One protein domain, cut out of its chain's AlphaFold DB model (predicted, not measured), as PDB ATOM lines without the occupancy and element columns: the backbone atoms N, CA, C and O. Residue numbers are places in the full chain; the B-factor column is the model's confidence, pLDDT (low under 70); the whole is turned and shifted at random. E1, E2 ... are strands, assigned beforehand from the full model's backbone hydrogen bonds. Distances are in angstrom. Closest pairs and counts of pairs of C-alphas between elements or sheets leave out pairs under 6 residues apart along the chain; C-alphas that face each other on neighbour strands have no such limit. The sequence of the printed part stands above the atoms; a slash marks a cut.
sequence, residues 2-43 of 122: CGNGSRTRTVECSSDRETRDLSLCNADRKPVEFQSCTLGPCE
ATOM      1  N   CYS A   2     -23.962  40.256 102.650       87.31
ATOM      2  CA  CYS A   2     -23.850  41.154 103.800       87.31
ATOM      3  C   CYS A   2     -25.039  42.127 103.795       87.31
ATOM      4  O   CYS A   2     -25.769  42.194 102.804       87.31
ATOM      5  N   GLY A   3     -25.258  42.857 104.886       87.44
ATOM      6  CA  GLY A   3     -26.363  43.809 104.998       87.44
ATOM      7  C   GLY A   3     -27.701  43.145 105.330       87.44
ATOM      8  O   GLY A   3     -27.771  42.187 106.091       87.44
ATOM      9  N   ASN A   4     -28.804  43.656 104.793       92.50
ATOM     10  CA  ASN A   4     -30.127  43.137 105.141       92.50
ATOM     11  C   ASN A   4     -30.574  42.049 104.168       92.50
ATOM     12  O   ASN A   4     -30.481  42.193 102.952       92.50
ATOM     13  N   GLY A   5     -31.084  40.961 104.730       91.06
ATOM     14  CA  GLY A   5     -31.619  39.827 104.001       91.06
ATOM     15  C   GLY A   5     -33.020  39.466 104.469       91.06
ATOM     16  O   GLY A   5     -33.606  40.073 105.369       91.06
ATOM     17  N   SER A   6     -33.570  38.443 103.832       93.69
ATOM     18  CA  SER A   6     -34.847  37.851 104.206       93.69
ATOM     19  C   SER A   6     -34.744  36.339 104.124       93.69
ATOM     20  O   SER A   6     -34.065  35.809 103.245       93.69
ATOM     21  N   ARG A   7     -35.423  35.644 105.035       93.75
ATOM     22  CA  ARG A   7     -35.562  34.189 105.006       93.75
ATOM     23  C   ARG A   7     -37.032  33.806 104.943       93.75
ATOM     24  O   ARG A   7     -37.861  34.394 105.638       93.75
ATOM     25  N   THR A   8     -37.311  32.783 104.148       96.00
ATOM     26  CA  THR A   8     -38.652  32.232 103.962       96.00
ATOM     27  C   THR A   8     -38.637  30.762 104.345       96.00
ATOM     28  O   THR A   8     -37.687  30.048 104.023       96.00
ATOM     29  N   ARG A   9     -39.682  30.308 105.032       95.44
ATOM     30  CA  ARG A   9     -39.938  28.887 105.281       95.44
ATOM     31  C   ARG A   9     -41.309  28.504 104.748       95.44
ATOM     32  O   ARG A   9     -42.242  29.301 104.822       95.44
ATOM     33  N   THR A  10     -41.428  27.272 104.276       94.75
ATOM     34  CA  THR A  10     -42.728  26.674 103.972       94.75
ATOM     35  C   THR A  10     -43.447  26.360 105.280       94.75
ATOM     36  O   THR A  10     -42.842  25.832 106.217       94.75
ATOM     37  N   VAL A  11     -44.729  26.706 105.357       95.06
ATOM     38  CA  VAL A  11     -45.609  26.340 106.467       95.06
ATOM     39  C   VAL A  11     -46.722  25.468 105.910       95.06
ATOM     40  O   VAL A  11     -47.455  25.873 105.014       95.06
ATOM     41  N   GLU A  12     -46.837  24.266 106.460       94.69
ATOM     42  CA  GLU A  12     -47.806  23.263 106.032       94.69
ATOM     43  C   GLU A  12     -48.717  22.880 107.199       94.69
ATOM     44  O   GLU A  12     -48.286  22.821 108.353       94.69
ATOM     45  N   CYS A  13     -49.988  22.623 106.892       95.00
ATOM     46  CA  CYS A  13     -50.920  21.996 107.821       95.00
ATOM     47  C   CYS A  13     -50.778  20.477 107.682       95.00
ATOM     48  O   CYS A  13     -50.773  19.976 106.562       95.00
ATOM     49  N   SER A  14     -50.667  19.731 108.783       94.75
ATOM     50  CA  SER A  14     -50.539  18.267 108.722       94.75
ATOM     51  C   SER A  14     -51.275  17.563 109.860       94.75
ATOM     52  O   SER A  14     -51.246  18.048 110.990       94.75
ATOM     53  N   SER A  15     -51.850  16.391 109.579       95.12
ATOM     54  CA  SER A  15     -52.395  15.446 110.570       95.12
ATOM     55  C   SER A  15     -51.815  14.067 110.299       95.12
ATOM     56  O   SER A  15     -51.753  13.664 109.141       95.12
ATOM     57  N   ASP A  16     -51.379  13.353 111.338       91.56
ATOM     58  CA  ASP A  16     -50.817  11.995 111.218       91.56
ATOM     59  C   ASP A  16     -49.638  11.894 110.232       91.56
ATOM     60  O   ASP A  16     -49.417  10.869 109.596       91.56
ATOM     61  N   ARG A  17     -48.850  12.977 110.132       87.62
ATOM     62  CA  ARG A  17     -47.739  13.174 109.175       87.62
ATOM     63  C   ARG A  17     -48.152  13.285 107.701       87.62
ATOM     64  O   ARG A  17     -47.274  13.338 106.847       87.62
ATOM     65  N   GLU A  18     -49.443  13.387 107.400       93.25
ATOM     66  CA  GLU A  18     -49.942  13.716 106.064       93.25
ATOM     67  C   GLU A  18     -50.257  15.209 105.955       93.25
ATOM     68  O   GLU A  18     -50.916  15.778 106.832       93.25
ATOM     69  N   THR A  19     -49.819  15.842 104.865       94.75
ATOM     70  CA  THR A  19     -50.145  17.238 104.552       94.75
ATOM     71  C   THR A  19     -51.641  17.381 104.259       94.75
ATOM     72  O   THR A  19     -52.259  16.553 103.590       94.75
ATOM     73  N   ARG A  20     -52.240  18.444 104.791       95.25
ATOM     74  CA  ARG A  20     -53.665  18.763 104.717       95.25
ATOM     75  C   ARG A  20     -53.864  20.171 104.169       95.25
ATOM     76  O   ARG A  20     -52.934  20.976 104.127       95.25
ATOM     77  N   ASP A  21     -55.100  20.463 103.780       93.62
ATOM     78  CA  ASP A  21     -55.494  21.810 103.384       93.62
ATOM     79  C   ASP A  21     -55.295  22.802 104.544       93.62
ATOM     80  O   ASP A  21     -55.612  22.504 105.698       93.62
ATOM     81  N   LEU A  22     -54.768  23.990 104.236       91.25
ATOM     82  CA  LEU A  22     -54.461  25.022 105.230       91.25
ATOM     83  C   LEU A  22     -55.699  25.499 106.001       91.25
ATOM     84  O   LEU A  22     -55.558  25.897 107.156       91.25
ATOM     85  N   SER A  23     -56.892  25.433 105.400       93.25
ATOM     86  CA  SER A  23     -58.159  25.836 106.029       93.25
ATOM     87  C   SER A  23     -58.558  24.971 107.228       93.25
ATOM     88  O   SER A  23     -59.335  25.415 108.072       93.25
ATOM     89  N   LEU A  24     -58.010  23.755 107.332       94.50
ATOM     90  CA  LEU A  24     -58.259  22.847 108.452       94.50
ATOM     91  C   LEU A  24     -57.445  23.219 109.701       94.50
ATOM     92  O   LEU A  24     -57.800  22.825 110.811       94.50
ATOM     93  N   CYS A  25     -56.361  23.983 109.536       94.88
ATOM     94  CA  CYS A  25     -55.552  24.491 110.636       94.88
ATOM     95  C   CYS A  25     -56.051  25.872 111.097       94.88
ATOM     96  O   CYS A  25     -56.463  26.706 110.296       94.88
ATOM     97  N   ASN A  26     -55.967  26.152 112.402       95.75
ATOM     98  CA  ASN A  26     -56.327  27.467 112.940       95.75
ATOM     99  C   ASN A  26     -55.365  28.549 112.409       95.75
ATOM    100  O   ASN A  26     -54.173  28.532 112.730       95.75
ATOM    101  N   ALA A  27     -55.906  29.504 111.650       93.19
ATOM    102  CA  ALA A  27     -55.157  30.596 111.035       93.19
ATOM    103  C   ALA A  27     -54.403  31.473 112.052       93.19
ATOM    104  O   ALA A  27     -53.274  31.872 111.774       93.19
ATOM    105  N   ASP A  28     -54.952  31.693 113.252       94.81
ATOM    106  CA  ASP A  28     -54.313  32.502 114.306       94.81
ATOM    107  C   ASP A  28     -53.046  31.846 114.867       94.81
ATOM    108  O   ASP A  28     -52.200  32.495 115.480       94.81
ATOM    109  N   ARG A  29     -52.907  30.531 114.671       94.69
ATOM    110  CA  ARG A  29     -51.731  29.758 115.083       94.69
ATOM    111  C   ARG A  29     -50.750  29.523 113.943       94.69
ATOM    112  O   ARG A  29     -49.738  28.856 114.164       94.69
ATOM    113  N   LYS A  30     -51.024  30.039 112.739       94.44
ATOM    114  CA  LYS A  30     -50.138  29.876 111.588       94.44
ATOM    115  C   LYS A  30     -48.778  30.525 111.896       94.44
ATOM    116  O   LYS A  30     -48.721  31.727 112.160       94.44
ATOM    117  N   PRO A  31     -47.666  29.769 111.865       95.25
ATOM    118  CA  PRO A  31     -46.346  30.342 112.081       95.25
ATOM    119  C   PRO A  31     -45.984  31.372 111.003       95.25
ATOM    120  O   PRO A  31     -46.379  31.243 109.847       95.25
ATOM    121  N   VAL A  32     -45.153  32.358 111.359       94.94
ATOM    122  CA  VAL A  32     -44.630  33.335 110.388       94.94
ATOM    123  C   VAL A  32     -43.821  32.635 109.294       94.94
ATOM    124  O   VAL A  32     -42.907  31.872 109.600       94.94
ATOM    125  N   GLU A  33     -44.152  32.870 108.029       95.75
ATOM    126  CA  GLU A  33     -43.462  32.271 106.872       95.75
ATOM    127  C   GLU A  33     -42.243  33.077 106.439       95.75
ATOM    128  O   GLU A  33     -41.290  32.523 105.897       95.75
ATOM    129  N   PHE A  34     -42.257  34.375 106.719       96.56
ATOM    130  CA  PHE A  34     -41.243  35.324 106.299       96.56
ATOM    131  C   PHE A  34     -40.646  36.031 107.510       96.56
ATOM    132  O   PHE A  34     -41.366  36.440 108.424       96.56
ATOM    133  N   GLN A  35     -39.329  36.208 107.501       96.00
ATOM    134  CA  GLN A  35     -38.647  37.018 108.499       96.00
ATOM    135  C   GLN A  35     -37.441  37.736 107.892       96.00
ATOM    136  O   GLN A  35     -36.632  37.123 107.192       96.00
ATOM    137  N   SER A  36     -37.281  39.017 108.220       94.94
ATOM    138  CA  SER A  36     -36.055  39.764 107.937       94.94
ATOM    139  C   SER A  36     -34.884  39.228 108.762       94.94
ATOM    140  O   SER A  36     -35.048  38.822 109.915       94.94
ATOM    141  N   CYS A  37     -33.686  39.244 108.188       92.19
ATOM    142  CA  CYS A  37     -32.455  38.896 108.889       92.19
ATOM    143  C   CYS A  37     -31.345  39.898 108.574       92.19
ATOM    144  O   CYS A  37     -31.304  40.487 107.496       92.19
ATOM    145  N   THR A  38     -30.430  40.072 109.522       90.69
ATOM    146  CA  THR A  38     -29.216  40.858 109.315       90.69
ATOM    147  C   THR A  38     -28.087  39.897 108.975       90.69
ATOM    148  O   THR A  38     -27.695  39.059 109.785       90.69
ATOM    149  N   LEU A  39     -27.600  39.995 107.747       83.56
ATOM    150  CA  LEU A  39     -26.320  39.455 107.319       83.56
ATOM    151  C   LEU A  39     -25.282  40.490 107.775       83.56
ATOM    152  O   LEU A  39     -25.580  41.680 107.773       83.56
ATOM    153  N   GLY A  40     -24.112  40.075 108.260       85.81
ATOM    154  CA  GLY A  40     -23.141  40.985 108.894       85.81
ATOM    155  C   GLY A  40     -22.801  42.250 108.079       85.81
ATOM    156  O   GLY A  40     -23.202  42.375 106.916       85.81
ATOM    157  N   PRO A  41     -22.059  43.206 108.668       83.81
ATOM    158  CA  PRO A  41     -21.700  44.441 107.975       83.81
ATOM    159  C   PRO A  41     -21.054  44.135 106.621       83.81
ATOM    160  O   PRO A  41     -20.272  43.191 106.494       83.81
ATOM    161  N   CYS A  42     -21.418  44.911 105.603       84.19
ATOM    162  CA  CYS A  42     -20.722  44.839 104.330       84.19
ATOM    163  C   CYS A  42     -19.325  45.419 104.492       84.19
ATOM    164  O   CYS A  42     -19.167  46.495 105.066       84.19
ATOM    165  N   GLU A  43     -18.332  44.693 103.986       87.69
ATOM    166  CA  GLU A  43     -16.996  45.246 103.827       87.69
ATOM    167  C   GLU A  43     -17.082  46.422 102.858       87.69
ATOM    168  O   GLU A  43     -17.548  46.281 101.725       87.69
TER     169      GLU A  43
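AT A GLANCE: This is residues 2 to 43 of the 122 residues of the protein "Papilin" of Araneus ventricosus (UniProt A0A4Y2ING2). The printed part is a long thin rod with a two-stranded ribbon, E1 beside E4, toward one end and a small, separate hairpin, E2 and E3, at the other. Residues 9 to 12 run from the ribbon to the hairpin, and the loop of residues 21 to 33 leads back, with both ends of the printed part at the ribbon's end of the rod. The printed part has 42 residues with no named helix and four named strands, in the order E1, E2, E3, E4; they make two antiparallel sheets of two strands, E1 - E4 and E2 - E3. The class is all strand, though under half of the residues, 18 of 42, are in named elements. The whole is extended, with a radius of gyration of the C-alphas of 15.4 A and spans of 47 by 20 by 11 A.

IN THESE COORDINATES: E1, residues 3 to 8, begins with C-alpha 3 at (-26.363, 43.809, 104.998) and is 16.9 A long from first to last C-alpha. E2, residues 13 to 15, is 7.3 A long and begins with C-alpha 13 at (-50.920, 21.996, 107.821). E3, residues 18 to 20, is 6.4 A long. E4, residues 34 to 39, is 15.5 A long and ends with C-alpha 39 at (-26.320, 39.455, 107.319).

HOW THE PARTS SIT: E1 and E4 are antiparallel neighbours, with 150 degrees between their N-to-C directions. Their C-alphas 3 and 39 face each other at 4.9 A, and C-alphas 8 and 34 at 4.7 A. N 5 and O 37, 2.8 A apart, and N 35 and O 7, 3.0 A apart, are within hydrogen-bond range. E2 is apart from E1 and from E4. E2 and E3 form a hairpin, antiparallel with 132 degrees between their directions. The C-alphas of Ser 14 and Thr 19 face each other at 4.3 A. N 20 and O 13, 2.8 A apart, and N 18 and O 15, 2.9 A apart, are within hydrogen-bond range. E3 is also apart from E1 and from E4.

THE WHOLE: The two C-alphas farthest apart, those of Asp 16 and Glu 43, are 48.0 A from each other, while the first and last printed C-alphas, of Cys 2 and Glu 43, are 8.0 A apart. The links from E1 to E2 and from E2 to E3 are tight, and the link from E3 to E4, with 13 residues, is long. The printed part has no cut. The mean pLDDT of the printed part is 92.6, and no printed residue is under 70.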